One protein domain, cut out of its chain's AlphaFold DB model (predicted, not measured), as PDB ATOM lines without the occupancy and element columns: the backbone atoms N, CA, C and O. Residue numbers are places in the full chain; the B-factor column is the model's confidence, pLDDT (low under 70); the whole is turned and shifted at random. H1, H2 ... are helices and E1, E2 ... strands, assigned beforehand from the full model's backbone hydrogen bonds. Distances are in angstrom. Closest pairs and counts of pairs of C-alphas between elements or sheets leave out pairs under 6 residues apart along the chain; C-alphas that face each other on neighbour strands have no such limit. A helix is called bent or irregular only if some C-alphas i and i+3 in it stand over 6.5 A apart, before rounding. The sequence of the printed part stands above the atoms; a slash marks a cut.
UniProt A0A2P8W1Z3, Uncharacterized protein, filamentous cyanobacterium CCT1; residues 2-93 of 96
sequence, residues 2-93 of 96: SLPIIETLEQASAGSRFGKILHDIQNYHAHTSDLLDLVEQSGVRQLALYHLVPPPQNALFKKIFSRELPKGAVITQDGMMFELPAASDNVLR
ATOM      1  N   SER A   2     128.388 124.511 148.323       88.56
ATOM      2  CA  SER A   2     127.868 124.884 146.995       88.56
ATOM      3  C   SER A   2     127.388 123.641 146.246       88.56
ATOM      4  O   SER A   2     128.215 122.845 145.799       88.56
ATOM      5  N   LEU A   3     126.069 123.478 146.104       89.50
ATOM      6  CA  LEU A   3     125.468 122.344 145.385       89.50
ATOM      7  C   LEU A   3     125.978 122.205 143.944       89.50
ATOM      8  O   LEU A   3     126.468 121.125 143.619       89.50
ATOM      9  N   PRO A   4     126.012 123.272 143.117       88.56
ATOM     10  CA  PRO A   4     126.444 123.141 141.725       88.56
ATOM     11  C   PRO A   4     127.867 122.588 141.574       88.56
ATOM     12  O   PRO A   4     128.156 121.825 140.651       88.56
ATOM     13  N   ILE A   5     128.776 122.960 142.486       89.31
ATOM     14  CA  ILE A   5     130.145 122.435 142.476       89.31
ATOM     15  C   ILE A   5     130.145 120.946 142.835       89.31
ATOM     16  O   ILE A   5     130.832 120.164 142.180       89.31
ATOM     17  N   ILE A   6     129.396 120.555 143.867       92.50
ATOM     18  CA  ILE A   6     129.369 119.174 144.355       92.50
ATOM     19  C   ILE A   6     128.734 118.232 143.341       92.50
ATOM     20  O   ILE A   6     129.346 117.214 143.037       92.50
ATOM     21  N   GLU A   7     127.599 118.599 142.752       93.06
ATOM     22  CA  GLU A   7     126.934 117.798 141.718       93.06
ATOM     23  C   GLU A   7     127.843 117.600 140.497       93.06
ATOM     24  O   GLU A   7     127.973 116.489 139.981       93.06
ATOM     25  N   THR A   8     128.554 118.653 140.072       93.25
ATOM     26  CA  THR A   8     129.519 118.557 138.964       93.25
ATOM     27  C   THR A   8     130.655 117.581 139.292       93.25
ATOM     28  O   THR A   8     131.039 116.758 138.458       93.25
ATOM     29  N   LEU A   9     131.207 117.654 140.508       93.00
ATOM     30  CA  LEU A   9     132.281 116.762 140.947       93.00
ATOM     31  C   LEU A   9     131.793 115.319 141.140       93.00
ATOM     32  O   LEU A   9     132.537 114.387 140.831       93.00
ATOM     33  N   GLU A  10     130.568 115.129 141.632       95.50
ATOM     34  CA  GLU A  10     129.939 113.821 141.822       95.50
ATOM     35  C   GLU A  10     129.791 113.113 140.476       95.50
ATOM     36  O   GLU A  10     130.267 111.988 140.321       95.50
ATOM     37  N   GLN A  11     129.220 113.804 139.483       95.31
ATOM     38  CA  GLN A  11     129.056 113.284 138.124       95.31
ATOM     39  C   GLN A  11     130.401 112.915 137.490       95.31
ATOM     40  O   GLN A  11     130.544 111.830 136.925       95.31
ATOM     41  N   ALA A  12     131.414 113.775 137.634       95.94
ATOM     42  CA  ALA A  12     132.763 113.504 137.135       95.94
ATOM     43  C   ALA A  12     133.452 112.322 137.845       95.94
ATOM     44  O   ALA A  12     134.402 111.751 137.314       95.94
ATOM     45  N   SER A  13     132.977 111.948 139.036       95.31
ATOM     46  CA  SER A  13     133.555 110.905 139.892       95.31
ATOM     47  C   SER A  13     132.678 109.650 139.975       95.31
ATOM     48  O   SER A  13     132.859 108.834 140.891       95.31
ATOM     49  N   ALA A  14     131.727 109.493 139.051       93.00
ATOM     50  CA  ALA A  14     130.753 108.408 139.043       93.00
ATOM     51  C   ALA A  14     131.420 107.022 139.147       93.00
ATOM     52  O   ALA A  14     132.426 106.735 138.500       93.00
ATOM     53  N   GLY A  15     130.865 106.156 139.999       92.69
ATOM     54  CA  GLY A  15     131.377 104.798 140.231       92.69
ATOM     55  C   GLY A  15     132.601 104.704 141.153       92.69
ATOM     56  O   GLY A  15     133.041 103.600 141.463       92.69
ATOM     57  N   SER A  16     133.142 105.829 141.635       96.94
ATOM     58  CA  SER A  16     134.258 105.841 142.589       96.94
ATOM     59  C   SER A  16     133.795 106.007 144.042       96.94
ATOM     60  O   SER A  16     132.731 106.563 144.325       96.94
ATOM     61  N   ARG A  17     134.649 105.608 144.998       95.00
ATOM     62  CA  ARG A  17     134.445 105.909 146.430       95.00
ATOM     63  C   ARG A  17     134.326 107.415 146.683       95.00
ATOM     64  O   ARG A  17     133.578 107.826 147.562       95.00
ATOM     65  N   PHE A  18     135.057 108.227 145.926       93.94
ATOM     66  CA  PHE A  18     134.988 109.679 146.037       93.94
ATOM     67  C   PHE A  18     133.623 110.216 145.586       93.94
ATOM     68  O   PHE A  18     133.031 111.011 146.305       93.94
ATOM     69  N   GLY A  19     133.068 109.692 144.488       95.06
ATOM     70  CA  GLY A  19     131.700 109.993 144.055       95.06
ATOM     71  C   GLY A  19     130.657 109.653 145.123       95.06
ATOM     72  O   GLY A  19     129.780 110.463 145.395       95.06
ATOM     73  N   LYS A  20     130.805 108.516 145.822       94.19
ATOM     74  CA  LYS A  20     129.919 108.170 146.948       94.19
ATOM     75  C   LYS A  20     130.016 109.167 148.109       94.19
ATOM     76  O   LYS A  20     128.993 109.550 148.658       94.19
ATOM     77  N   ILE A  21     131.220 109.628 148.452       93.00
ATOM     78  CA  ILE A  21     131.397 110.663 149.484       93.00
ATOM     79  C   ILE A  21     130.711 111.965 149.062       93.00
ATOM     80  O   ILE A  21     130.001 112.552 149.869       93.00
ATOM     81  N   LEU A  22     130.898 112.399 147.811       94.44
ATOM     82  CA  LEU A  22     130.259 113.603 147.270       94.44
ATOM     83  C   LEU A  22     128.729 113.498 147.267       94.44
ATOM     84  O   LEU A  22     128.054 114.477 147.569       94.44
ATOM     85  N   HIS A  23     128.194 112.312 146.989       93.31
ATOM     86  CA  HIS A  23     126.770 112.027 147.116       93.31
ATOM     87  C   HIS A  23     126.291 112.168 148.569       93.31
ATOM     88  O   HIS A  23     125.333 112.878 148.862       93.31
ATOM     89  N   ASP A  24     126.988 111.520 149.504       92.69
ATOM     90  CA  ASP A  24     126.549 111.435 150.897       92.69
ATOM     91  C   ASP A  24     126.589 112.799 151.608       92.69
ATOM     92  O   ASP A  24     125.674 113.122 152.369       92.69
ATOM     93  N   ILE A  25     127.605 113.630 151.331       92.69
ATOM     94  CA  ILE A  25     127.803 114.929 152.001       92.69
ATOM     95  C   ILE A  25     126.672 115.927 151.743       92.69
ATOM     96  O   ILE A  25     126.503 116.857 152.532       92.69
ATOM     97  N   GLN A  26     125.883 115.730 150.689       91.88
ATOM     98  CA  GLN A  26     124.776 116.618 150.335       91.88
ATOM     99  C   GLN A  26     123.635 116.584 151.346       91.88
ATOM    100  O   GLN A  26     122.951 117.584 151.489       91.88
ATOM    101  N   ASN A  27     123.475 115.500 152.107       87.31
ATOM    102  CA  ASN A  27     122.351 115.365 153.040       87.31
ATOM    103  C   ASN A  27     122.631 115.901 154.452       87.31
ATOM    104  O   ASN A  27     121.724 115.930 155.281       87.31
ATOM    105  N   TYR A  28     123.875 116.272 154.769       86.38
ATOM    106  CA  TYR A  28     124.251 116.704 156.123       86.38
ATOM    107  C   TYR A  28     125.113 117.969 156.170       86.38
ATOM    108  O   TYR A  28     125.541 118.380 157.249       86.38
ATOM    109  N   HIS A  29     125.354 118.614 155.026       91.44
ATOM    110  CA  HIS A  29     125.937 119.952 154.974       91.44
ATOM    111  C   HIS A  29     124.871 120.973 154.603       91.44
ATOM    112  O   HIS A  29     124.105 120.761 153.673       91.44
ATOM    113  N   ALA A  30     124.894 122.128 155.267       89.31
ATOM    114  CA  ALA A  30     124.042 123.249 154.891       89.31
ATOM    115  C   ALA A  30     124.364 123.730 153.467       89.31
ATOM    116  O   ALA A  30     125.543 123.905 153.118       89.31
ATOM    117  N   HIS A  31     123.339 123.993 152.659       89.62
ATOM    118  CA  HIS A  31     123.490 124.547 151.316       89.62
ATOM    119  C   HIS A  31     123.565 126.072 151.373       89.62
ATOM    120  O   HIS A  31     122.954 126.709 152.226       89.62
ATOM    121  N   THR A  32     124.357 126.681 150.487       87.81
ATOM    122  CA  THR A  32     124.470 128.147 150.423       87.81
ATOM    123  C   THR A  32     123.150 128.828 150.074       87.81
ATOM    124  O   THR A  32     122.905 129.918 150.578       87.81
ATOM    125  N   SER A  33     122.292 128.156 149.302       86.75
ATOM    126  CA  SER A  33     120.932 128.590 148.967       86.75
ATOM    127  C   SER A  33     120.044 128.834 150.187       86.75
ATOM    128  O   SER A  33     119.203 129.724 150.154       86.75
ATOM    129  N   ASP A  34     120.258 128.088 151.269       90.06
ATOM    130  CA  ASP A  34     119.355 128.081 152.426       90.06
ATOM    131  C   ASP A  34     119.767 129.126 153.476       90.06
ATOM    132  O   ASP A  34     119.065 129.377 154.456       90.06
ATOM    133  N   LEU A  35     120.941 129.743 153.298       91.38
ATOM    134  CA  LEU A  35     121.515 130.656 154.284       91.38
ATOM    135  C   LEU A  35     120.745 131.969 154.397       91.38
ATOM    136  O   LEU A  35     120.793 132.590 155.456       91.38
ATOM    137  N   LEU A  36     120.065 132.405 153.333       90.00
ATOM    138  CA  LEU A  36     119.243 133.615 153.375       90.00
ATOM    139  C   LEU A  36     118.081 133.439 154.347       90.00
ATOM    140  O   LEU A  36     117.994 134.178 155.326       90.00
ATOM    141  N   ASP A  37     117.278 132.402 154.132       90.50
ATOM    142  CA  ASP A  37     116.137 132.076 154.983       90.50
ATOM    143  C   ASP A  37     116.580 131.846 156.434       90.50
ATOM    144  O   ASP A  37     115.943 132.326 157.371       90.50
ATOM    145  N   LEU A  38     117.719 131.173 156.636       90.75
ATOM    146  CA  LEU A  38     118.274 130.942 157.968       90.75
ATOM    147  C   LEU A  38     118.654 132.249 158.684       90.75
ATOM    148  O   LEU A  38     118.402 132.394 159.883       90.75
ATOM    149  N   VAL A  39     119.269 133.204 157.981       92.00
ATOM    150  CA  VAL A  39     119.629 134.512 158.552       92.00
ATOM    151  C   VAL A  39     118.379 135.308 158.909       92.00
ATOM    152  O   VAL A  39     118.302 135.847 160.014       92.00
ATOM    153  N   GLU A  40     117.390 135.346 158.016       90.75
ATOM    154  CA  GLU A  40     116.137 136.069 158.246       90.75
ATOM    155  C   GLU A  40     115.363 135.505 159.444       90.75
ATOM    156  O   GLU A  40     114.866 136.267 160.273       90.75
ATOM    157  N   GLN A  41     115.318 134.179 159.590       94.06
ATOM    158  CA  GLN A  41     114.608 133.515 160.687       94.06
ATOM    159  C   GLN A  41     115.331 133.614 162.035       94.06
ATOM    160  O   GLN A  41     114.686 133.612 163.083       94.06
ATOM    161  N   SER A  42     116.664 133.678 162.034       91.44
ATOM    162  CA  SER A  42     117.463 133.678 163.267       91.44
ATOM    163  C   SER A  42     117.704 135.068 163.855       91.44
ATOM    164  O   SER A  42     118.053 135.174 165.031       91.44
ATOM    165  N   GLY A  43     117.543 136.137 163.067       88.19
ATOM    166  CA  GLY A  43     117.799 137.508 163.523       88.19
ATOM    167  C   GLY A  43     119.270 137.780 163.862       88.19
ATOM    168  O   GLY A  43     119.573 138.685 164.642       88.19
ATOM    169  N   VAL A  44     120.199 136.992 163.308       93.00
ATOM    170  CA  VAL A  44     121.638 137.168 163.543       93.00
ATOM    171  C   VAL A  44     122.147 138.469 162.926       93.00
ATOM    172  O   VAL A  44     121.777 138.846 161.817       93.00
ATOM    173  N   ARG A  45     123.057 139.150 163.629       91.69
ATOM    174  CA  ARG A  45     123.655 140.411 163.149       91.69
ATOM    175  C   ARG A  45     124.777 140.207 162.134       91.69
ATOM    176  O   ARG A  45     125.018 141.083 161.312       91.69
ATOM    177  N   GLN A  46     125.471 139.072 162.205       94.06
ATOM    178  CA  GLN A  46     126.588 138.745 161.325       94.06
ATOM    179  C   GLN A  46     126.541 137.263 160.956       94.06
ATOM    180  O   GLN A  46     126.595 136.399 161.827       94.06
ATOM    181  N   LEU A  47     126.509 136.979 159.653       95.06
ATOM    182  CA  LEU A  47     126.766 135.645 159.116       95.06
ATOM    183  C   LEU A  47     128.250 135.542 158.741       95.06
ATOM    184  O   LEU A  47     128.725 136.276 157.871       95.06
ATOM    185  N   ALA A  48     128.983 134.645 159.394       94.44
ATOM    186  CA  ALA A  48     130.383 134.351 159.102       94.44
ATOM    187  C   ALA A  48     130.521 132.869 158.732       94.44
ATOM    188  O   ALA A  48     130.177 131.990 159.519       94.44
ATOM    189  N   LEU A  49     130.987 132.591 157.516       93.94
ATOM    190  CA  LEU A  49     131.102 131.243 156.978       93.94
ATOM    191  C   LEU A  49     132.524 130.719 157.119       93.94
ATOM    192  O   LEU A  49     133.451 131.270 156.521       93.94
ATOM    193  N   TYR A  50     132.641 129.587 157.801       91.88
ATOM    194  CA  TYR A  50     133.819 128.727 157.816       91.88
ATOM    195  C   TYR A  50     133.451 127.338 157.267       91.88
ATOM    196  O   TYR A  50     132.281 127.053 157.018       91.88
ATOM    197  N   HIS A  51     134.446 126.471 157.057       91.94
ATOM    198  CA  HIS A  51     134.240 125.092 156.584       91.94
ATOM    199  C   HIS A  51     133.452 124.991 155.260       91.94
ATOM    200  O   HIS A  51     132.430 124.314 155.139       91.94
ATOM    201  N   LEU A  52     133.930 125.695 154.233       91.12
ATOM    202  CA  LEU A  52     133.341 125.626 152.898       91.12
ATOM    203  C   LEU A  52     133.714 124.305 152.217       91.12
ATOM    204  O   LEU A  52     134.873 123.891 152.246       91.12
ATOM    205  N   VAL A  53     132.732 123.669 151.574       89.62
ATOM    206  CA  VAL A  53     132.901 122.385 150.883       89.62
ATOM    207  C   VAL A  53     132.481 122.527 149.406       89.62
ATOM    208  O   VAL A  53     131.361 122.977 149.143       89.62
ATOM    209  N   PRO A  54     133.366 122.210 148.441       86.19
ATOM    210  CA  PRO A  54     134.792 121.952 148.657       86.19
ATOM    211  C   PRO A  54     135.527 123.226 149.134       86.19
ATOM    212  O   PRO A  54     135.069 124.337 148.842       86.19
ATOM    213  N   PRO A  55     136.675 123.097 149.832       87.38
ATOM    214  CA  PRO A  55     137.452 124.252 150.267       87.38
ATOM    215  C   PRO A  55     137.880 125.106 149.064       87.38
ATOM    216  O   PRO A  55     138.482 124.569 148.126       87.38
ATOM    217  N   PRO A  56     137.593 126.420 149.054       87.38
ATOM    218  CA  PRO A  56     137.847 127.261 147.897       87.38
ATOM    219  C   PRO A  56     139.352 127.442 147.672       87.38
ATOM    220  O   PRO A  56     140.014 128.198 148.379       87.38
ATOM    221  N   GLN A  57     139.880 126.775 146.644       84.06
ATOM    222  CA  GLN A  57     141.315 126.752 146.332       84.06
ATOM    223  C   GLN A  57     141.828 128.047 145.680       84.06
ATOM    224  O   GLN A  57     143.029 128.293 145.633       84.06
ATOM    225  N   ASN A  58     140.938 128.871 145.120       88.75
ATOM    226  CA  ASN A  58     141.307 130.095 144.408       88.75
ATOM    227  C   ASN A  58     140.158 131.122 144.393       88.75
ATOM    228  O   ASN A  58     139.049 130.866 144.874       88.75
ATOM    229  N   ALA A  59     140.424 132.299 143.817       88.12
ATOM    230  CA  ALA A  59     139.463 133.400 143.736       88.12
ATOM    231  C   ALA A  59     138.182 133.044 142.958       88.12
ATOM    232  O   ALA A  59     137.114 133.563 143.284       88.12
ATOM    233  N   LEU A  60     138.258 132.144 141.969       88.31
ATOM    234  CA  LEU A  60     137.082 131.683 141.228       88.31
ATOM    235  C   LEU A  60     136.140 130.897 142.142       88.31
ATOM    236  O   LEU A  60     134.955 131.218 142.194       88.31
ATOM    237  N   PHE A  61     136.661 129.930 142.905       86.81
ATOM    238  CA  PHE A  61     135.852 129.176 143.867       86.81
ATOM    239  C   PHE A  61     135.239 130.093 144.927       86.81
ATOM    240  O   PHE A  61     134.039 130.008 145.172       86.81
ATOM    241  N   LYS A  62     136.017 131.033 145.489       87.94
ATOM    242  CA  LYS A  62     135.480 132.039 146.427       87.94
ATOM    243  C   LYS A  62     134.323 132.823 145.801       87.94
ATOM    244  O   LYS A  62     133.274 132.957 146.421       87.94
ATOM    245  N   LYS A  63     134.477 133.265 144.548       88.00
ATOM    246  CA  LYS A  63     133.433 133.992 143.814       88.00
ATOM    247  C   LYS A  63     132.180 133.152 143.579       88.00
ATOM    248  O   LYS A  63     131.103 133.731 143.552       88.00
ATOM    249  N   ILE A  64     132.293 131.837 143.380       86.25
ATOM    250  CA  ILE A  64     131.119 130.961 143.246       86.25
ATOM    251  C   ILE A  64     130.335 130.944 144.560       86.25
ATOM    252  O   ILE A  64     129.145 131.239 144.534       86.25
ATOM    253  N   PHE A  65     131.003 130.715 145.695       87.62
ATOM    254  CA  PHE A  65     130.349 130.758 147.007       87.62
ATOM    255  C   PHE A  65     129.675 132.103 147.268       87.62
ATOM    256  O   PHE A  65     128.504 132.130 147.618       87.62
ATOM    257  N   SER A  66     130.376 133.218 147.038       86.94
ATOM    258  CA  SER A  66     129.863 134.560 147.337       86.94
ATOM    259  C   SER A  66     128.616 134.976 146.548       86.94
ATOM    260  O   SER A  66     127.990 135.958 146.933       86.94
ATOM    261  N   ARG A  67     128.247 134.287 145.457       85.75
ATOM    262  CA  ARG A  67     127.050 134.630 144.663       85.75
ATOM    263  C   ARG A  67     125.745 134.345 145.393       85.75
ATOM    264  O   ARG A  67     124.783 135.069 145.186       85.75
ATOM    265  N   GLU A  68     125.724 133.288 146.194       83.44
ATOM    266  CA  GLU A  68     124.521 132.804 146.880       83.44
ATOM    267  C   GLU A  68     124.457 133.276 148.335       83.44
ATOM    268  O   GLU A  68     123.522 132.945 149.056       83.44
ATOM    269  N   LEU A  69     125.454 134.037 148.794       89.44
ATOM    270  CA  LEU A  69     125.492 134.473 150.181       89.44
ATOM    271  C   LEU A  69     124.567 135.669 150.431       89.44
ATOM    272  O   LEU A  69     124.534 136.601 149.620       89.44
ATOM    273  N   PRO A  70     123.904 135.708 151.599       90.75
ATOM    274  CA  PRO A  70     123.176 136.885 152.051       90.75
ATOM    275  C   PRO A  70     124.068 138.127 152.078       90.75
ATOM    276  O   PRO A  70     125.273 138.063 152.346       90.75
ATOM    277  N   LYS A  71     123.471 139.296 151.837       88.75
ATOM    278  CA  LYS A  71     124.196 140.568 151.892       88.75
ATOM    279  C   LYS A  71     124.829 140.755 153.276       88.75
ATOM    280  O   LYS A  71     124.158 140.623 154.291       88.75
ATOM    281  N   GLY A  72     126.117 141.101 153.308       89.75
ATOM    282  CA  GLY A  72     126.868 141.298 154.557       89.75
ATOM    283  C   GLY A  72     127.461 140.016 155.150       89.75
ATOM    284  O   GLY A  72     128.208 140.096 156.125       89.75
ATOM    285  N   ALA A  73     127.198 138.850 154.553       93.50
ATOM    286  CA  ALA A  73     127.889 137.623 154.912       93.50
ATOM    287  C   ALA A  73     129.390 137.710 154.595       93.50
ATOM    288  O   ALA A  73     129.806 138.303 153.595       93.50
ATOM    289  N   VAL A  74     130.208 137.079 155.434       93.00
ATOM    290  CA  VAL A  74     131.671 137.065 155.303       93.00
ATOM    291  C   VAL A  74     132.155 135.626 155.184       93.00
ATOM    292  O   VAL A  74     131.789 134.783 155.994       93.00
ATOM    293  N   ILE A  75     133.005 135.343 154.196       92.38
ATOM    294  CA  ILE A  75     133.809 134.114 154.174       92.38
ATOM    295  C   ILE A  75     135.037 134.372 155.044       92.38
ATOM    296  O   ILE A  75     135.806 135.292 154.750       92.38
ATOM    297  N   THR A  76     135.205 133.602 156.117       92.94
ATOM    298  CA  THR A  76     136.274 133.838 157.093       92.94
ATOM    299  C   THR A  76     137.650 133.488 156.532       92.94
ATOM    300  O   THR A  76     137.788 132.735 155.563       92.94
ATOM    301  N   GLN A  77     138.682 134.045 157.161       91.00
ATOM    302  CA  GLN A  77     140.082 133.692 156.933       91.00
ATOM    303  C   GLN A  77     140.662 133.122 158.226       91.00
ATOM    304  O   GLN A  77     140.205 133.480 159.313       91.00
ATOM    305  N   ASP A  78     141.656 132.247 158.116       90.50
ATOM    306  CA  ASP A  78     142.350 131.722 159.290       90.50
ATOM    307  C   ASP A  78     142.979 132.885 160.073       90.50
ATOM    308  O   ASP A  78     143.612 133.764 159.493       90.50
ATOM    309  N   GLY A  79     142.756 132.914 161.389       93.06
ATOM    310  CA  GLY A  79     143.193 134.012 162.259       93.06
ATOM    311  C   GLY A  79     142.255 135.225 162.313       93.06
ATOM    312  O   GLY A  79     142.488 136.114 163.125       93.06
ATOM    313  N   MET A  80     141.178 135.263 161.519       95.62
ATOM    314  CA  MET A  80     140.148 136.304 161.632       95.62
ATOM    315  C   MET A  80     139.461 136.239 163.000       95.62
ATOM    316  O   MET A  80     139.043 135.164 163.439       95.62
ATOM    317  N   MET A  81     139.297 137.393 163.649       95.75
ATOM    318  CA  MET A  81     138.623 137.494 164.944       95.75
ATOM    319  C   MET A  81     137.337 138.314 164.841       95.75
ATOM    320  O   MET A  81     137.209 139.232 164.029       95.75
ATOM    321  N   PHE A  82     136.387 137.977 165.710       95.62
ATOM    322  CA  PHE A  82     135.173 138.748 165.930       95.62
ATOM    323  C   PHE A  82     135.078 139.077 167.415       95.62
ATOM    324  O   PHE A  82     135.091 138.171 168.248       95.62
ATOM    325  N   GLU A  83     134.969 140.359 167.745       96.81
ATOM    326  CA  GLU A  83     134.709 140.796 169.112       96.81
ATOM    327  C   GLU A  83     133.221 141.088 169.292       96.81
ATOM    328  O   GLU A  83     132.580 141.722 168.446       96.81
ATOM    329  N   LEU A  84     132.691 140.632 170.426       96.75
ATOM    330  CA  LEU A  84     131.315 140.847 170.862       96.75
ATOM    331  C   LEU A  84     131.358 141.606 172.195       96.75
ATOM    332  O   LEU A  84     131.419 140.973 173.254       96.75
ATOM    333  N   PRO A  85     131.416 142.951 172.175       96.50
ATOM    334  CA  PRO A  85     131.546 143.732 173.397       96.50
ATOM    335  C   PRO A  85     130.356 143.509 174.334       96.50
ATOM    336  O   PRO A  85     129.200 143.475 173.908       96.50
ATOM    337  N   ALA A  86     130.635 143.388 175.633       95.81
ATOM    338  CA  ALA A  86     129.593 143.236 176.640       95.81
ATOM    339  C   ALA A  86     128.634 144.437 176.632       95.81
ATOM    340  O   ALA A  86     129.060 145.578 176.446       95.81
ATOM    341  N   ALA A  87     127.343 144.172 176.860       95.12
ATOM    342  CA  ALA A  87     126.281 145.182 176.830       95.12
ATOM    343  C   ALA A  87     126.239 146.002 175.521       95.12
ATOM    344  O   ALA A  87     125.861 147.173 175.518       95.12
ATOM    345  N   SER A  88     126.625 145.380 174.405       94.88
ATOM    346  CA  SER A  88     126.570 145.965 173.072       94.88
ATOM    347  C   SER A  88     125.910 145.008 172.091       94.88
ATOM    348  O   SER A  88     125.951 143.791 172.238       94.88
ATOM    349  N   ASP A  89     125.348 145.604 171.053       92.62
ATOM    350  CA  ASP A  89     124.789 144.932 169.891       92.62
ATOM    351  C   ASP A  89     125.777 144.880 168.714       92.62
ATOM    352  O   ASP A  89     125.435 144.455 167.610       92.62
ATOM    353  N   ASN A  90     127.005 145.352 168.930       94.12
ATOM    354  CA  ASN A  90     128.019 145.433 167.894       94.12
ATOM    355  C   ASN A  90     128.723 144.091 167.696       94.12
ATOM    356  O   ASN A  90     129.057 143.392 168.650       94.12
ATOM    357  N   VAL A  91     129.025 143.790 166.433       95.25
ATOM    358  CA  VAL A  91     129.951 142.729 166.040       95.25
ATOM    359  C   VAL A  91     131.134 143.407 165.362       95.25
ATOM    360  O   VAL A  91     130.979 143.975 164.280       95.25
ATOM    361  N   LEU A  92     132.300 143.402 166.006       95.50
ATOM    362  CA  LEU A  92     133.504 144.035 165.466       95.50
ATOM    363  C   LEU A  92     134.353 142.978 164.766       95.50
ATOM    364  O   LEU A  92     134.747 141.990 165.380       95.50
ATOM    365  N   ARG A  93     134.627 143.182 163.477       94.12
ATOM    366  CA  ARG A  93     135.485 142.294 162.689       94.12
ATOM    367  C   ARG A  93     136.928 142.782 162.742       94.12
ATOM    368  O   ARG A  93     137.188 143.939 162.417       94.12
TER     369      ARG A  93
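AT A GLANCE: This is residues 2 to 93 of the 96 residues of an uncharacterized protein of filamentous cyanobacterium CCT1 (UniProt A0A2P8W1Z3). A loose, drawn-out model has a small helical hairpin, H1 and H2, at one end and a narrow loop of chain, running out through E1 and folding back to residues 92 and 93, at the other. Between these two ends lie H3 and H4, well separated at their centres, together with two long unnamed stretches, residues 43 to 58 and 68 to 80, which a short parallel pairing ties to each other. The printed part has 92 residues, with four named helices and then one named strand along the chain, H1 H2 H3 H4 E1; under half of the residues are in named elements, and the class is mostly helix. The whole is loose, with a radius of gyration of the C-alphas of 15.7 A, and only just elongated, spanning 55 by 28 by 20 A.

IN THESE COORDINATES: The longest helix is H3, residues 32 to 42, 15.6 A from first to last C-alpha, with C-alpha 32 at (124.470, 128.147, 150.423). H3 is irregular, but only just: C-alphas 33 and 36 are 6.9 A apart, and its line is a rough one. H4 is residues 59 to 67, 12.5 A long. H1 is residues 3 to 12, 14.1 A long, and begins at C-alpha 3, (125.468, 122.344, 145.385). H2 is residues 17 to 25, 12.5 A long. E1 is residues 81 to 83 and ends at C-alpha 83, (134.709, 140.796, 169.112).

HOW THE PARTS SIT: H3 touches no helix. H3 and H4 are close but not clearly touching, the closest C-alphas being those of Thr 32 and Phe 65, 7.3 A apart; they run the same way at a steep tilt of 46 degrees. H3 and H1 are close but not clearly touching, with the C-alphas of Leu 3 and Thr 32 closest at 7.7 A. H1 and H4 are near each other, with 5 pairs of C-alphas within 10 A. H1 and H2 form a helical hairpin and touch, the C-alphas of Glu 10 and Gly 19 coming closest at 4.8 A; they run opposite ways at a shallow tilt of 21 degrees. H2 is apart from H3 and from H4. E1 is apart from H1, H2, H3 and H4, and it pairs with no named strand. Its residues 82 to 83 pair with residues 92 to 93, antiparallel, and residues 48 to 49 pair with residues 74 to 75, parallel. In H1, H2 and H4 every O i to N i+4 pair is within hydrogen-bond range; in H3 it is 5 of 7.

THE WHOLE: The two C-alphas farthest apart are those of Gly 15 and Ala 87, 54.7 A. The printed part has no cut. The link from H1 to H2 is tight and that from H2 to H3 short, while those from H3 to H4 and from H4 to E1 are long, with 16 and 13 residues. The mean pLDDT of the printed part is 91.6, and no printed residue is under 70.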